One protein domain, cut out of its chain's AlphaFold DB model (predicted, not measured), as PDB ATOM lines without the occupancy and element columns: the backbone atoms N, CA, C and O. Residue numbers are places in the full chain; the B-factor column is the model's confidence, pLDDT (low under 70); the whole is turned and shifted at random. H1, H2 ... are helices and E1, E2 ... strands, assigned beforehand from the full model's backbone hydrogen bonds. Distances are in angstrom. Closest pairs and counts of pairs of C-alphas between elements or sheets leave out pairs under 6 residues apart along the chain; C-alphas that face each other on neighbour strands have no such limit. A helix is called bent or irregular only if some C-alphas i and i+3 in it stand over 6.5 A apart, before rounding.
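This is residues 71 to 178 of the 190 residues of the protein "Hypothetical protein" of Chlamydomonas euryale (UniProt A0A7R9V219). The model is a long, thin rod: the long helix H1 runs along most of it, and the bent helix H3 comes back beside H1 as two arms, H3a and H3b. One end is a small sheet of two strands, E1 and E2; at the other end the short helix H2 makes a tip, where residues 127 to 133 stick out. The printed part has 108 residues, with the order E1, H1, H2, H3, E2 along the chain; the sheet, order E1 then E2, is parallel, and the class is mostly helix. It is extended, with a radius of gyration of the C-alphas of 22.3 A and spans of 73 by 25 by 13 A.

Residues 71 to 72 form a short antiparallel pairing with residues 78 to 79 of E1. E1 is residues 78 to 82, 13.3 A long, beginning at C-alpha 78 (-13.494, 36.092, -30.476). H1 is residues 85 to 119, 49.3 A long, ending at C-alpha 119 (-2.221, 35.819, 16.203). H2 is residues 123 to 132, 14.4 A long. H3, residues 137 to 169, was assigned as one helix by its hydrogen bonds but is bent, with C-alphas 154 and 157 6.5 A apart; its arms are H3a, residues 137 to 154, 25.6 A long, and H3b, residues 157 to 169, 17.7 A long. E2 is residues 174 to 177, 9.8 A long, ending at C-alpha 177 (-12.009, 23.102, -32.464).

H1 touches H3a with its residues 104 to 119 alone, at a shallow tilt of 29 degrees, opposite ways; the closest C-alphas are those of Ala 115 and Glu 144, 5.0 A apart. H1 touches H3b with residues 92 to 104 alone, at a steep tilt of 38 degrees, opposite ways; the closest C-alphas are those of Arg 96 and Ala 163, 5.0 A apart. The two arms stand at 37 degrees to each other, only just a steep tilt. E1 and E2 are parallel neighbours at 34 degrees, with N 176 and O 80 at 2.9 A and N 80 and O 174 at 3.1 A, within hydrogen-bond range. E1, the three helices and E2 form a strand-helix-strand unit, two parallel neighbour strands with helices between them along the chain. The closest C-alphas of H1 and E2 are those of Glu 85 and Val 177, 6.2 A apart. H2 touches no helix. Every O i to N i+4 pair is within hydrogen-bond range in H1, H3a and H3b; in H2 4 of 6 are.

The two C-alphas farthest apart, those of Gln 74 and Leu 131, are 72.9 A apart. The printed part has no cut, and its four links between named elements are tight. The mean pLDDT of the printed part is 84.8; residues 73 to 75 and 170 to 178 are under 70.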
ATOM      1  N   VAL A  71      -9.167  34.382 -33.258       71.62
ATOM      2  CA  VAL A  71      -9.937  34.429 -34.505       71.62
ATOM      3  C   VAL A  71     -11.319  34.972 -34.191       71.62
ATOM      4  O   VAL A  71     -11.963  34.518 -33.249       71.62
ATOM      5  N   VAL A  72     -11.779  35.940 -34.975       72.19
ATOM      6  CA  VAL A  72     -13.141  36.470 -34.868       72.19
ATOM      7  C   VAL A  72     -14.076  35.557 -35.668       72.19
ATOM      8  O   VAL A  72     -13.858  35.328 -36.859       72.19
ATOM      9  N   LYS A  73     -15.098  34.996 -35.013       68.94
ATOM     10  CA  LYS A  73     -16.190  34.262 -35.664       68.94
ATOM     11  C   LYS A  73     -17.059  35.201 -36.497       68.94
ATOM     12  O   LYS A  73     -17.053  36.414 -36.313       68.94
ATOM     13  N   GLN A  74     -17.876  34.614 -37.369       65.62
ATOM     14  CA  GLN A  74     -18.846  35.352 -38.186       65.62
ATOM     15  C   GLN A  74     -19.830  36.190 -37.351       65.62
ATOM     16  O   GLN A  74     -20.260  37.242 -37.817       65.62
ATOM     17  N   ASP A  75     -20.101  35.760 -36.117       69.44
ATOM     18  CA  ASP A  75     -20.995  36.425 -35.164       69.44
ATOM     19  C   ASP A  75     -20.310  37.545 -34.353       69.44
ATOM     20  O   ASP A  75     -20.914  38.113 -33.448       69.44
ATOM     21  N   GLY A  76     -19.033  37.850 -34.628       72.62
ATOM     22  CA  GLY A  76     -18.234  38.834 -33.883       72.62
ATOM     23  C   GLY A  76     -17.559  38.287 -32.619       72.62
ATOM     24  O   GLY A  76     -16.701  38.955 -32.043       72.62
ATOM     25  N   ASP A  77     -17.882  37.056 -32.214       72.69
ATOM     26  CA  ASP A  77     -17.260  36.386 -31.071       72.69
ATOM     27  C   ASP A  77     -15.786  36.066 -31.337       72.69
ATOM     28  O   ASP A  77     -15.434  35.381 -32.297       72.69
ATOM     29  N   VAL A  78     -14.905  36.485 -30.436       73.12
ATOM     30  CA  VAL A  78     -13.494  36.092 -30.476       73.12
ATOM     31  C   VAL A  78     -13.374  34.637 -30.015       73.12
ATOM     32  O   VAL A  78     -14.107  34.186 -29.137       73.12
ATOM     33  N   CYS A  79     -12.476  33.862 -30.614       74.25
ATOM     34  CA  CYS A  79     -12.266  32.456 -30.299       74.25
ATOM     35  C   CYS A  79     -10.787  32.074 -30.403       74.25
ATOM     36  O   CYS A  79     -10.055  32.569 -31.258       74.25
ATOM     37  N   LEU A  80     -10.344  31.156 -29.542       77.19
ATOM     38  CA  LEU A  80      -9.034  30.519 -29.677       77.19
ATOM     39  C   LEU A  80      -9.217  29.250 -30.496       77.19
ATOM     40  O   LEU A  80     -10.040  28.403 -30.140       77.19
ATOM     41  N   VAL A  81      -8.460  29.133 -31.582       78.50
ATOM     42  CA  VAL A  81      -8.521  27.980 -32.483       78.50
ATOM     43  C   VAL A  81      -7.413  27.002 -32.126       78.50
ATOM     44  O   VAL A  81      -6.253  27.384 -31.989       78.50
ATOM     45  N   PHE A  82      -7.785  25.736 -31.975       79.62
ATOM     46  CA  PHE A  82      -6.857  24.625 -31.780       79.62
ATOM     47  C   PHE A  82      -6.878  23.729 -33.016       79.62
ATOM     48  O   PHE A  82      -7.938  23.562 -33.626       79.62
ATOM     49  N   SER A  83      -5.738  23.121 -33.364       78.75
ATOM     50  CA  SER A  83      -5.674  22.212 -34.519       78.75
ATOM     51  C   SER A  83      -6.465  20.915 -34.289       78.75
ATOM     52  O   SER A  83      -6.873  20.256 -35.241       78.75
ATOM     53  N   GLY A  84      -6.745  20.574 -33.024       80.00
ATOM     54  CA  GLY A  84      -7.593  19.450 -32.646       80.00
ATOM     55  C   GLY A  84      -7.932  19.419 -31.154       80.00
ATOM     56  O   GLY A  84      -7.351  20.141 -30.337       80.00
ATOM     57  N   GLU A  85      -8.852  18.529 -30.779       82.62
ATOM     58  CA  GLU A  85      -9.338  18.392 -29.396       82.62
ATOM     59  C   GLU A  85      -8.211  18.037 -28.410       82.62
ATOM     60  O   GLU A  85      -8.170  18.541 -27.289       82.62
ATOM     61  N   ARG A  86      -7.218  17.246 -28.841       85.62
ATOM     62  CA  ARG A  86      -6.056  16.898 -28.003       85.62
ATOM     63  C   ARG A  86      -5.240  18.128 -27.594       85.62
ATOM     64  O   ARG A  86      -4.755  18.199 -26.465       85.62
ATOM     65  N   GLU A  87      -5.075  19.100 -28.486       83.81
ATOM     66  CA  GLU A  87      -4.366  20.345 -28.171       83.81
ATOM     67  C   GLU A  87      -5.189  21.258 -27.273       83.81
ATOM     68  O   GLU A  87      -4.646  21.842 -26.334       83.81
ATOM     69  N   ARG A  88      -6.503  21.320 -27.507       83.38
ATOM     70  CA  ARG A  88      -7.434  22.037 -26.636       83.38
ATOM     71  C   ARG A  88      -7.384  21.497 -25.206       83.38
ATOM     72  O   ARG A  88      -7.264  22.275 -24.263       83.38
ATOM     73  N   GLN A  89      -7.395  20.178 -25.022       86.25
ATOM     74  CA  GLN A  89      -7.296  19.568 -23.692       86.25
ATOM     75  C   GLN A  89      -5.947  19.845 -23.021       86.25
ATOM     76  O   GLN A  89      -5.916  20.197 -21.841       86.25
ATOM     77  N   ARG A  90      -4.837  19.767 -23.769       89.12
ATOM     78  CA  ARG A  90      -3.505  20.157 -23.267       89.12
ATOM     79  C   ARG A  90      -3.475  21.617 -22.822       89.12
ATOM     80  O   ARG A  90      -2.890  21.929 -21.787       89.12
ATOM     81  N   TYR A  91      -4.123  22.503 -23.577       87.19
ATOM     82  CA  TYR A  91      -4.247  23.909 -23.213       87.19
ATOM     83  C   TYR A  91      -5.042  24.103 -21.926       87.19
ATOM     84  O   TYR A  91      -4.559  24.771 -21.017       87.19
ATOM     85  N   ILE A  92      -6.224  23.492 -21.822       88.62
ATOM     86  CA  ILE A  92      -7.070  23.596 -20.628       88.62
ATOM     87  C   ILE A  92      -6.324  23.060 -19.401       88.62
ATOM     88  O   ILE A  92      -6.338  23.703 -18.354       88.62
ATOM     89  N   ALA A  93      -5.633  21.924 -19.526       91.00
ATOM     90  CA  ALA A  93      -4.834  21.360 -18.442       91.00
ATOM     91  C   ALA A  93      -3.721  22.322 -17.992       91.00
ATOM     92  O   ALA A  93      -3.584  22.584 -16.797       91.00
ATOM     93  N   LYS A  94      -2.981  22.909 -18.944       91.94
ATOM     94  CA  LYS A  94      -1.935  23.897 -18.652       91.94
ATOM     95  C   LYS A  94      -2.505  25.165 -18.007       91.94
ATOM     96  O   LYS A  94      -1.984  25.609 -16.991       91.94
ATOM     97  N   CYS A  95      -3.601  25.700 -18.546       91.19
ATOM     98  CA  CYS A  95      -4.307  26.849 -17.981       91.19
ATOM     99  C   CYS A  95      -4.713  26.583 -16.528       91.19
ATOM    100  O   CYS A  95      -4.430  27.391 -15.649       91.19
ATOM    101  N   ARG A  96      -5.327  25.425 -16.250       93.06
ATOM    102  CA  ARG A  96      -5.780  25.084 -14.895       93.06
ATOM    103  C   ARG A  96      -4.620  25.004 -13.915       93.06
ATOM    104  O   ARG A  96      -4.760  25.495 -12.799       93.06
ATOM    105  N   ALA A  97      -3.501  24.411 -14.326       93.75
ATOM    106  CA  ALA A  97      -2.295  24.338 -13.509       93.75
ATOM    107  C   ALA A  97      -1.756  25.740 -13.181       93.75
ATOM    108  O   ALA A  97      -1.623  26.071 -12.006       93.75
ATOM    109  N   GLU A  98      -1.552  26.587 -14.194       94.06
ATOM    110  CA  GLU A  98      -1.019  27.946 -14.012       94.06
ATOM    111  C   GLU A  98      -1.952  28.836 -13.173       94.06
ATOM    112  O   GLU A  98      -1.499  29.559 -12.286       94.06
ATOM    113  N   VAL A  99      -3.265  28.782 -13.416       93.88
ATOM    114  CA  VAL A  99      -4.248  29.573 -12.657       93.88
ATOM    115  C   VAL A  99      -4.344  29.085 -11.213       93.88
ATOM    116  O   VAL A  99      -4.428  29.899 -10.293       93.88
ATOM    117  N   THR A 100      -4.287  27.770 -10.991       95.75
ATOM    118  CA  THR A 100      -4.289  27.189  -9.642       95.75
ATOM    119  C   THR A 100      -3.039  27.597  -8.870       95.75
ATOM    120  O   THR A 100      -3.145  27.976  -7.706       95.75
ATOM    121  N   GLU A 101      -1.865  27.552  -9.501       94.94
ATOM    122  CA  GLU A 101      -0.598  27.963  -8.891       94.94
ATOM    123  C   GLU A 101      -0.625  29.441  -8.487       94.94
ATOM    124  O   GLU A 101      -0.435  29.762  -7.316       94.94
ATOM    125  N   ARG A 102      -1.003  30.336  -9.408       94.88
ATOM    126  CA  ARG A 102      -1.120  31.773  -9.108       94.88
ATOM    127  C   ARG A 102      -2.143  32.065  -8.014       94.88
ATOM    128  O   ARG A 102      -1.912  32.926  -7.167       94.88
ATOM    129  N   CYS A 103      -3.267  31.349  -8.017       96.81
ATOM    130  CA  CYS A 103      -4.263  31.465  -6.960       96.81
ATOM    131  C   CYS A 103      -3.694  31.037  -5.603       96.81
ATOM    132  O   CYS A 103      -3.902  31.735  -4.613       96.81
ATOM    133  N   ARG A 104      -2.935  29.936  -5.548       95.56
ATOM    134  CA  ARG A 104      -2.282  29.464  -4.318       95.56
ATOM    135  C   ARG A 104      -1.258  30.463  -3.792       95.56
ATOM    136  O   ARG A 104      -1.221  30.692  -2.588       95.56
ATOM    137  N   ASP A 105      -0.473  31.083  -4.664       95.56
ATOM    138  CA  ASP A 105       0.487  32.109  -4.250       95.56
ATOM    139  C   ASP A 105      -0.216  33.356  -3.699       95.56
ATOM    140  O   ASP A 105       0.148  33.856  -2.631       95.56
ATOM    141  N   GLY A 106      -1.295  33.801  -4.352       94.69
ATOM    142  CA  GLY A 106      -2.153  34.865  -3.827       94.69
ATOM    143  C   GLY A 106      -2.793  34.494  -2.484       94.69
ATOM    144  O   GLY A 106      -2.810  35.302  -1.553       94.69
ATOM    145  N   ALA A 107      -3.263  33.253  -2.347       96.19
ATOM    146  CA  ALA A 107      -3.839  32.740  -1.111       96.19
ATOM    147  C   ALA A 107      -2.808  32.689   0.022       96.19
ATOM    148  O   ALA A 107      -3.132  33.097   1.132       96.19
ATOM    149  N   ARG A 108      -1.562  32.277  -0.241       96.25
ATOM    150  CA  ARG A 108      -0.472  32.299   0.751       96.25
ATOM    151  C   ARG A 108      -0.240  33.705   1.298       96.25
ATOM    152  O   ARG A 108      -0.208  33.871   2.514       96.25
ATOM    153  N   GLY A 109      -0.156  34.712   0.425       95.88
ATOM    154  CA  GLY A 109      -0.022  36.111   0.848       95.88
ATOM    155  C   GLY A 109      -1.241  36.624   1.628       95.88
ATOM    156  O   GLY A 109      -1.107  37.302   2.647       95.88
ATOM    157  N   GLY A 110      -2.453  36.263   1.200       95.31
ATOM    158  CA  GLY A 110      -3.680  36.595   1.929       95.31
ATOM    159  C   GLY A 110      -3.751  35.942   3.314       95.31
ATOM    160  O   GLY A 110      -4.112  36.590   4.300       95.31
ATOM    161  N   CYS A 111      -3.375  34.668   3.403       96.56
ATOM    162  CA  CYS A 111      -3.342  33.898   4.639       96.56
ATOM    163  C   CYS A 111      -2.288  34.429   5.611       96.56
ATOM    164  O   CYS A 111      -2.584  34.510   6.800       96.56
ATOM    165  N   SER A 112      -1.112  34.857   5.138       95.88
ATOM    166  CA  SER A 112      -0.074  35.407   6.018       95.88
ATOM    167  C   SER A 112      -0.520  36.702   6.692       95.88
ATOM    168  O   SER A 112      -0.304  36.872   7.888       95.88
ATOM    169  N   MET A 113      -1.203  37.594   5.965       93.19
ATOM    170  CA  MET A 113      -1.746  38.823   6.558       93.19
ATOM    171  C   MET A 113      -2.797  38.510   7.629       93.19
ATOM    172  O   MET A 113      -2.736  39.032   8.739       93.19
ATOM    173  N   ARG A 114      -3.718  37.584   7.334       92.75
ATOM    174  CA  ARG A 114      -4.746  37.161   8.298       92.75
ATOM    175  C   ARG A 114      -4.159  36.449   9.514       92.75
ATOM    176  O   ARG A 114      -4.660  36.653  10.615       92.75
ATOM    177  N   ALA A 115      -3.108  35.653   9.330       94.50
ATOM    178  CA  ALA A 115      -2.392  35.002  10.421       94.50
ATOM    179  C   ALA A 115      -1.796  36.046  11.373       94.50
ATOM    180  O   ALA A 115      -1.996  35.957  12.583       94.50
ATOM    181  N   MET A 116      -1.147  37.084  10.832       90.31
ATOM    182  CA  MET A 116      -0.597  38.175  11.640       90.31
ATOM    183  C   MET A 116      -1.686  38.908  12.429       90.31
ATOM    184  O   MET A 116      -1.514  39.149  13.624       90.31
ATOM    185  N   ASP A 117      -2.810  39.238  11.790       89.00
ATOM    186  CA  ASP A 117      -3.920  39.938  12.446       89.00
ATOM    187  C   ASP A 117      -4.583  39.081  13.536       89.00
ATOM    188  O   ASP A 117      -4.917  39.584  14.612       89.00
ATOM    189  N   ALA A 118      -4.742  37.780  13.280       89.88
ATOM    190  CA  ALA A 118      -5.357  36.841  14.213       89.88
ATOM    191  C   ALA A 118      -4.452  36.523  15.415       89.88
ATOM    192  O   ALA A 118      -4.936  36.478  16.546       89.88
ATOM    193  N   CYS A 119      -3.151  36.321  15.188       90.75
ATOM    194  CA  CYS A 119      -2.221  35.819  16.203       90.75
ATOM    195  C   CYS A 119      -1.525  36.923  17.006       90.75
ATOM    196  O   CYS A 119      -1.288  36.755  18.200       90.75
ATOM    197  N   ARG A 120      -1.223  38.079  16.396       85.44
ATOM    198  CA  ARG A 120      -0.570  39.204  17.100       85.44
ATOM    199  C   ARG A 120      -1.556  40.115  17.828       85.44
ATOM    200  O   ARG A 120      -1.134  41.056  18.500       85.44
ATOM    201  N   GLY A 121      -2.850  39.849  17.670       73.31
ATOM    202  CA  GLY A 121      -3.933  40.576  18.313       73.31
ATOM    203  C   GLY A 121      -4.117  42.010  17.807       73.31
ATOM    204  O   GLY A 121      -3.286  42.599  17.106       73.31
ATOM    205  N   ASN A 122      -5.259  42.585  18.185       76.19
ATOM    206  CA  ASN A 122      -5.642  43.945  17.814       76.19
ATOM    207  C   ASN A 122      -4.776  45.009  18.518       76.19
ATOM    208  O   ASN A 122      -4.040  44.723  19.466       76.19
ATOM    209  N   ILE A 123      -4.892  46.263  18.078       76.06
ATOM    210  CA  ILE A 123      -4.149  47.417  18.625       76.06
ATOM    211  C   ILE A 123      -4.261  47.511  20.153       76.06
ATOM    212  O   ILE A 123      -3.270  47.802  20.823       76.06
ATOM    213  N   LEU A 124      -5.438  47.206  20.709       73.38
ATOM    214  CA  LEU A 124      -5.671  47.226  22.150       73.38
ATOM    215  C   LEU A 124      -4.777  46.204  22.869       73.38
ATOM    216  O   LEU A 124      -4.108  46.550  23.838       73.38
ATOM    217  N   SER A 125      -4.703  44.971  22.360       71.69
ATOM    218  CA  SER A 125      -3.845  43.927  22.931       71.69
ATOM    219  C   SER A 125      -2.368  44.325  22.923       71.69
ATOM    220  O   SER A 125      -1.707  44.163  23.943       71.69
ATOM    221  N   ARG A 126      -1.888  44.956  21.840       74.06
ATOM    222  CA  ARG A 126      -0.502  45.438  21.711       74.06
ATOM    223  C   ARG A 126      -0.191  46.589  22.665       74.06
ATOM    224  O   ARG A 126       0.916  46.678  23.189       74.06
ATOM    225  N   TRP A 127      -1.168  47.462  22.915       77.00
ATOM    226  CA  TRP A 127      -1.041  48.520  23.916       77.00
ATOM    227  C   TRP A 127      -0.967  47.939  25.336       77.00
ATOM    228  O   TRP A 127      -0.087  48.313  26.109       77.00
ATOM    229  N   LEU A 128      -1.812  46.951  25.651       74.19
ATOM    230  CA  LEU A 128      -1.781  46.223  26.925       74.19
ATOM    231  C   LEU A 128      -0.510  45.380  27.118       74.19
ATOM    232  O   LEU A 128      -0.072  45.213  28.256       74.19
ATOM    233  N   SER A 129       0.127  44.888  26.050       72.25
ATOM    234  CA  SER A 129       1.437  44.218  26.131       72.25
ATOM    235  C   SER A 129       2.500  45.125  26.754       72.25
ATOM    236  O   SER A 129       3.371  44.657  27.475       72.25
ATOM    237  N   ARG A 130       2.393  46.450  26.584       70.12
ATOM    238  CA  ARG A 130       3.314  47.407  27.218       70.12
ATOM    239  C   ARG A 130       3.235  47.396  28.751       70.12
ATOM    240  O   ARG A 130       4.203  47.770  29.400       70.12
ATOM    241  N   LEU A 131       2.105  46.952  29.310       78.69
ATOM    242  CA  LEU A 131       1.871  46.799  30.751       78.69
ATOM    243  C   LEU A 131       2.148  45.369  31.250       78.69
ATOM    244  O   LEU A 131       2.422  45.184  32.431       78.69
ATOM    245  N   ARG A 132       2.050  44.358  30.374       76.00
ATOM    246  CA  ARG A 132       2.180  42.925  30.719       76.00
ATOM    247  C   ARG A 132       3.523  42.293  30.341       76.00
ATOM    248  O   ARG A 132       3.738  41.128  30.654       76.00
ATOM    249  N   GLY A 133       4.415  43.052  29.712       74.50
ATOM    250  CA  GLY A 133       5.706  42.564  29.237       74.50
ATOM    251  C   GLY A 133       5.681  42.134  27.764       74.50
ATOM    252  O   GLY A 133       4.628  42.137  27.116       74.50
ATOM    253  N   PRO A 134       6.858  41.818  27.198       78.19
ATOM    254  CA  PRO A 134       6.985  41.460  25.791       78.19
ATOM    255  C   PRO A 134       6.160  40.207  25.455       78.19
ATOM    256  O   PRO A 134       6.003  39.328  26.306       78.19
ATOM    257  N   PRO A 135       5.628  40.110  24.225       80.44
ATOM    258  CA  PRO A 135       4.873  38.939  23.812       80.44
ATOM    259  C   PRO A 135       5.766  37.695  23.737       80.44
ATOM    260  O   PRO A 135       6.952  37.784  23.416       80.44
ATOM    261  N   ASP A 136       5.168  36.527  23.971       88.81
ATOM    262  CA  ASP A 136       5.810  35.247  23.688       88.81
ATOM    263  C   ASP A 136       5.846  35.011  22.172       88.81
ATOM    264  O   ASP A 136       4.860  34.606  21.550       88.81
ATOM    265  N   TRP A 137       7.005  35.284  21.576       88.25
ATOM    266  CA  TRP A 137       7.236  35.104  20.146       88.25
ATOM    267  C   TRP A 137       7.064  33.654  19.695       88.25
ATOM    268  O   TRP A 137       6.588  33.429  18.585       88.25
ATOM    269  N   THR A 138       7.373  32.679  20.552       93.56
ATOM    270  CA  THR A 138       7.251  31.259  20.195       93.56
ATOM    271  C   THR A 138       5.789  30.827  20.102       93.56
ATOM    272  O   THR A 138       5.417  30.068  19.205       93.56
ATOM    273  N   ALA A 139       4.930  31.356  20.979       91.25
ATOM    274  CA  ALA A 139       3.489  31.135  20.908       91.25
ATOM    275  C   ALA A 139       2.863  31.812  19.680       91.25
ATOM    276  O   ALA A 139       1.991  31.227  19.034       91.25
ATOM    277  N   ILE A 140       3.320  33.021  19.334       92.19
ATOM    278  CA  ILE A 140       2.850  33.737  18.139       92.19
ATOM    279  C   ILE A 140       3.230  32.979  16.870       92.19
ATOM    280  O   ILE A 140       2.370  32.767  16.020       92.19
ATOM    281  N   GLU A 141       4.481  32.540  16.745       94.94
ATOM    282  CA  GLU A 141       4.941  31.808  15.563       94.94
ATOM    283  C   GLU A 141       4.160  30.503  15.370       94.94
ATOM    284  O   GLU A 141       3.706  30.212  14.263       94.94
ATOM    285  N   ARG A 142       3.920  29.750  16.454       97.25
ATOM    286  CA  ARG A 142       3.098  28.533  16.401       97.25
ATOM    287  C   ARG A 142       1.673  28.829  15.934       97.25
ATOM    288  O   ARG A 142       1.172  28.146  15.045       97.25
ATOM    289  N   CYS A 143       1.052  29.877  16.478       95.50
ATOM    290  CA  CYS A 143      -0.270  30.324  16.039       95.50
ATOM    291  C   CYS A 143      -0.276  30.687  14.545       95.50
ATOM    292  O   CYS A 143      -1.166  30.258  13.811       95.50
ATOM    293  N   GLU A 144       0.718  31.452  14.077       96.06
ATOM    294  CA  GLU A 144       0.807  31.879  12.677       96.06
ATOM    295  C   GLU A 144       0.977  30.679  11.734       96.06
ATOM    296  O   GLU A 144       0.320  30.629  10.692       96.06
ATOM    297  N   GLN A 145       1.791  29.686  12.110       97.19
ATOM    298  CA  GLN A 145       1.992  28.460  11.334       97.19
ATOM    299  C   GLN A 145       0.719  27.604  11.254       97.19
ATOM    300  O   GLN A 145       0.329  27.195  10.158       97.19
ATOM    301  N   GLU A 146       0.038  27.367  12.378       97.38
ATOM    302  CA  GLU A 146      -1.216  26.597  12.419       97.38
ATOM    303  C   GLU A 146      -2.330  27.288  11.617       97.38
ATOM    304  O   GLU A 146      -3.051  26.651  10.834       97.38
ATOM    305  N   PHE A 147      -2.439  28.615  11.750       96.88
ATOM    306  CA  PHE A 147      -3.387  29.417  10.981       96.88
ATOM    307  C   PHE A 147      -3.087  29.337   9.483       96.88
ATOM    308  O   PHE A 147      -3.995  29.111   8.679       96.88
ATOM    309  N   MET A 148      -1.819  29.502   9.098       96.75
ATOM    310  CA  MET A 148      -1.366  29.425   7.709       96.75
ATOM    311  C   MET A 148      -1.709  28.079   7.077       96.75
ATOM    312  O   MET A 148      -2.298  28.058   5.999       96.75
ATOM    313  N   GLN A 149      -1.392  26.966   7.744       96.56
ATOM    314  CA  GLN A 149      -1.681  25.625   7.230       96.56
ATOM    315  C   GLN A 149      -3.180  25.425   6.996       96.56
ATOM    316  O   GLN A 149      -3.590  24.980   5.924       96.56
ATOM    317  N   THR A 150      -4.004  25.832   7.962       97.12
ATOM    318  CA  THR A 150      -5.465  25.716   7.864       97.12
ATOM    319  C   THR A 150      -6.026  26.595   6.743       97.12
ATOM    320  O   THR A 150      -6.840  26.147   5.936       97.12
ATOM    321  N   CYS A 151      -5.572  27.847   6.661       97.38
ATOM    322  CA  CYS A 151      -6.028  28.811   5.666       97.38
ATOM    323  C   CYS A 151      -5.631  28.400   4.240       97.38
ATOM    324  O   CYS A 151      -6.471  28.413   3.340       97.38
ATOM    325  N   VAL A 152      -4.376  27.984   4.035       96.00
ATOM    326  CA  VAL A 152      -3.887  27.517   2.730       96.00
ATOM    327  C   VAL A 152      -4.587  26.223   2.328       96.00
ATOM    328  O   VAL A 152      -5.040  26.129   1.191       96.00
ATOM    329  N   GLY A 153      -4.759  25.273   3.255       95.06
ATOM    330  CA  GLY A 153      -5.494  24.030   3.001       95.06
ATOM    331  C   GLY A 153      -6.938  24.278   2.550       95.06
ATOM    332  O   GLY A 153      -7.400  23.680   1.580       95.06
ATOM    333  N   ALA A 154      -7.637  25.229   3.178       94.31
ATOM    334  CA  ALA A 154      -8.982  25.629   2.759       94.31
ATOM    335  C   ALA A 154      -9.003  26.320   1.381       94.31
ATOM    336  O   ALA A 154      -9.959  26.164   0.616       94.31
ATOM    337  N   ALA A 155      -7.952  27.073   1.044       95.12
ATOM    338  CA  ALA A 155      -7.845  27.768  -0.234       95.12
ATOM    339  C   ALA A 155      -7.596  26.819  -1.420       95.12
ATOM    340  O   ALA A 155      -7.945  27.162  -2.549       95.12
ATOM    341  N   GLU A 156      -7.042  25.620  -1.207       94.06
ATOM    342  CA  GLU A 156      -6.693  24.706  -2.304       94.06
ATOM    343  C   GLU A 156      -7.893  24.327  -3.179       94.06
ATOM    344  O   GLU A 156      -7.834  24.447  -4.407       94.06
ATOM    345  N   GLN A 157      -8.995  23.906  -2.555       93.88
ATOM    346  CA  GLN A 157     -10.209  23.505  -3.275       93.88
ATOM    347  C   GLN A 157     -10.860  24.691  -3.992       93.88
ATOM    348  O   GLN A 157     -11.385  24.553  -5.102       93.88
ATOM    349  N   GLN A 158     -10.787  25.877  -3.385       94.50
ATOM    350  CA  GLN A 158     -11.306  27.107  -3.974       94.50
ATOM    351  C   GLN A 158     -10.489  27.506  -5.203       94.50
ATOM    352  O   GLN A 158     -11.070  27.820  -6.240       94.50
ATOM    353  N   CYS A 159      -9.160  27.404  -5.133       96.75
ATOM    354  CA  CYS A 159      -8.281  27.666  -6.268       96.75
ATOM    355  C   CYS A 159      -8.505  26.682  -7.419       96.75
ATOM    356  O   CYS A 159      -8.596  27.110  -8.568       96.75
ATOM    357  N   ALA A 160      -8.667  25.387  -7.128       94.56
ATOM    358  CA  ALA A 160      -8.986  24.387  -8.148       94.56
ATOM    359  C   ALA A 160     -10.332  24.676  -8.838       94.56
ATOM    360  O   ALA A 160     -10.437  24.634 -10.066       94.56
ATOM    361  N   THR A 161     -11.353  25.032  -8.053       94.62
ATOM    362  CA  THR A 161     -12.679  25.401  -8.570       94.62
ATOM    363  C   THR A 161     -12.612  26.674  -9.412       94.62
ATOM    364  O   THR A 161     -13.146  26.715 -10.520       94.62
ATOM    365  N   HIS A 162     -11.900  27.695  -8.928       93.25
ATOM    366  CA  HIS A 162     -11.682  28.938  -9.658       93.25
ATOM    367  C   HIS A 162     -10.979  28.681 -10.990       93.25
ATOM    368  O   HIS A 162     -11.450  29.156 -12.015       93.25
ATOM    369  N   ALA A 163      -9.915  27.877 -11.006       93.69
ATOM    370  CA  ALA A 163      -9.197  27.531 -12.226       93.69
ATOM    371  C   ALA A 163     -10.072  26.765 -13.229       93.69
ATOM    372  O   ALA A 163     -10.005  27.019 -14.432       93.69
ATOM    373  N   HIS A 164     -10.922  25.852 -12.750       91.38
ATOM    374  CA  HIS A 164     -11.859  25.125 -13.601       91.38
ATOM    375  C   HIS A 164     -12.840  26.075 -14.296       91.38
ATOM    376  O   HIS A 164     -12.959  26.050 -15.522       91.38
ATOM    377  N   THR A 165     -13.499  26.942 -13.527       90.44
ATOM    378  CA  THR A 165     -14.420  27.953 -14.061       90.44
ATOM    379  C   THR A 165     -13.680  28.948 -14.949       90.44
ATOM    380  O   THR A 165     -14.145  29.279 -16.033       90.44
ATOM    381  N   PHE A 166     -12.485  29.382 -14.554       89.00
ATOM    382  CA  PHE A 166     -11.744  30.383 -15.303       89.00
ATOM    383  C   PHE A 166     -11.387  29.884 -16.711       89.00
ATOM    384  O   PHE A 166     -11.721  30.519 -17.716       89.00
ATOM    385  N   CYS A 167     -10.773  28.700 -16.775       87.38
ATOM    386  CA  CYS A 167     -10.274  28.113 -18.017       87.38
ATOM    387  C   CYS A 167     -11.382  27.556 -18.922       87.38
ATOM    388  O   CYS A 167     -11.150  27.399 -20.120       87.38
ATOM    389  N   ASN A 168     -12.567  27.252 -18.379       80.75
ATOM    390  CA  ASN A 168     -13.692  26.744 -19.169       80.75
ATOM    391  C   ASN A 168     -14.707  27.832 -19.553       80.75
ATOM    392  O   ASN A 168     -15.361  27.695 -20.583       80.75
ATOM    393  N   SER A 169     -14.884  28.864 -18.722       70.88
ATOM    394  CA  SER A 169     -16.028  29.786 -18.796       70.88
ATOM    395  C   SER A 169     -15.645  31.229 -19.109       70.88
ATOM    396  O   SER A 169     -16.454  31.944 -19.687       70.88
ATOM    397  N   SER A 170     -14.457  31.683 -18.697       56.19
ATOM    398  CA  SER A 170     -14.154  33.124 -18.622       56.19
ATOM    399  C   SER A 170     -13.086  33.623 -19.588       56.19
ATOM    400  O   SER A 170     -12.714  34.794 -19.537       56.19
ATOM    401  N   HIS A 171     -12.613  32.780 -20.507       55.19
ATOM    402  CA  HIS A 171     -11.890  33.328 -21.646       55.19
ATOM    403  C   HIS A 171     -12.883  34.128 -22.508       55.19
ATOM    404  O   HIS A 171     -13.884  33.554 -22.939       55.19
ATOM    405  N   PRO A 172     -12.602  35.408 -22.836       52.16
ATOM    406  CA  PRO A 172     -13.403  36.158 -23.812       52.16
ATOM    407  C   PRO A 172     -13.371  35.498 -25.197       52.16
ATOM    408  O   PRO A 172     -14.159  35.833 -26.073       52.16
ATOM    409  N   ALA A 173     -12.453  34.546 -25.381       56.12
ATOM    410  CA  ALA A 173     -12.351  33.717 -26.550       56.12
ATOM    411  C   ALA A 173     -12.976  32.333 -26.297       56.12
ATOM    412  O   ALA A 173     -12.391  31.518 -25.578       56.12
ATOM    413  N   LYS A 174     -14.129  32.027 -26.906       64.69
ATOM    414  CA  LYS A 174     -14.675  30.656 -26.874       64.69
ATOM    415  C   LYS A 174     -13.634  29.695 -27.478       64.69
ATOM    416  O   LYS A 174     -13.017  29.990 -28.501       64.69
ATOM    417  N   LEU A 175     -13.380  28.560 -26.823       66.50
ATOM    418  CA  LEU A 175     -12.413  27.569 -27.312       66.50
ATOM    419  C   LEU A 175     -13.045  26.803 -28.486       66.50
ATOM    420  O   LEU A 175     -13.949  25.996 -28.279       66.50
ATOM    421  N   CYS A 176     -12.569  27.066 -29.700       64.69
ATOM    422  CA  CYS A 176     -13.018  26.458 -30.951       64.69
ATOM    423  C   CYS A 176     -12.120  25.275 -31.322       64.69
ATOM    424  O   CYS A 176     -10.898  25.423 -31.380       64.69
ATOM    425  N   VAL A 177     -12.709  24.138 -31.690       61.25
ATOM    426  CA  VAL A 177     -12.009  23.102 -32.464       61.25
ATOM    427  C   VAL A 177     -12.513  23.206 -33.897       61.25
ATOM    428  O   VAL A 177     -13.717  23.115 -34.110       61.25
ATOM    429  N   SER A 178     -11.611  23.457 -34.852       57.25
ATOM    430  CA  SER A 178     -11.819  23.399 -36.317       57.25
ATOM    431  C   SER A 178     -12.942  24.235 -36.982       57.25
ATOM    432  O   SER A 178     -12.869  24.449 -38.185       57.25
TER     433      SER A 178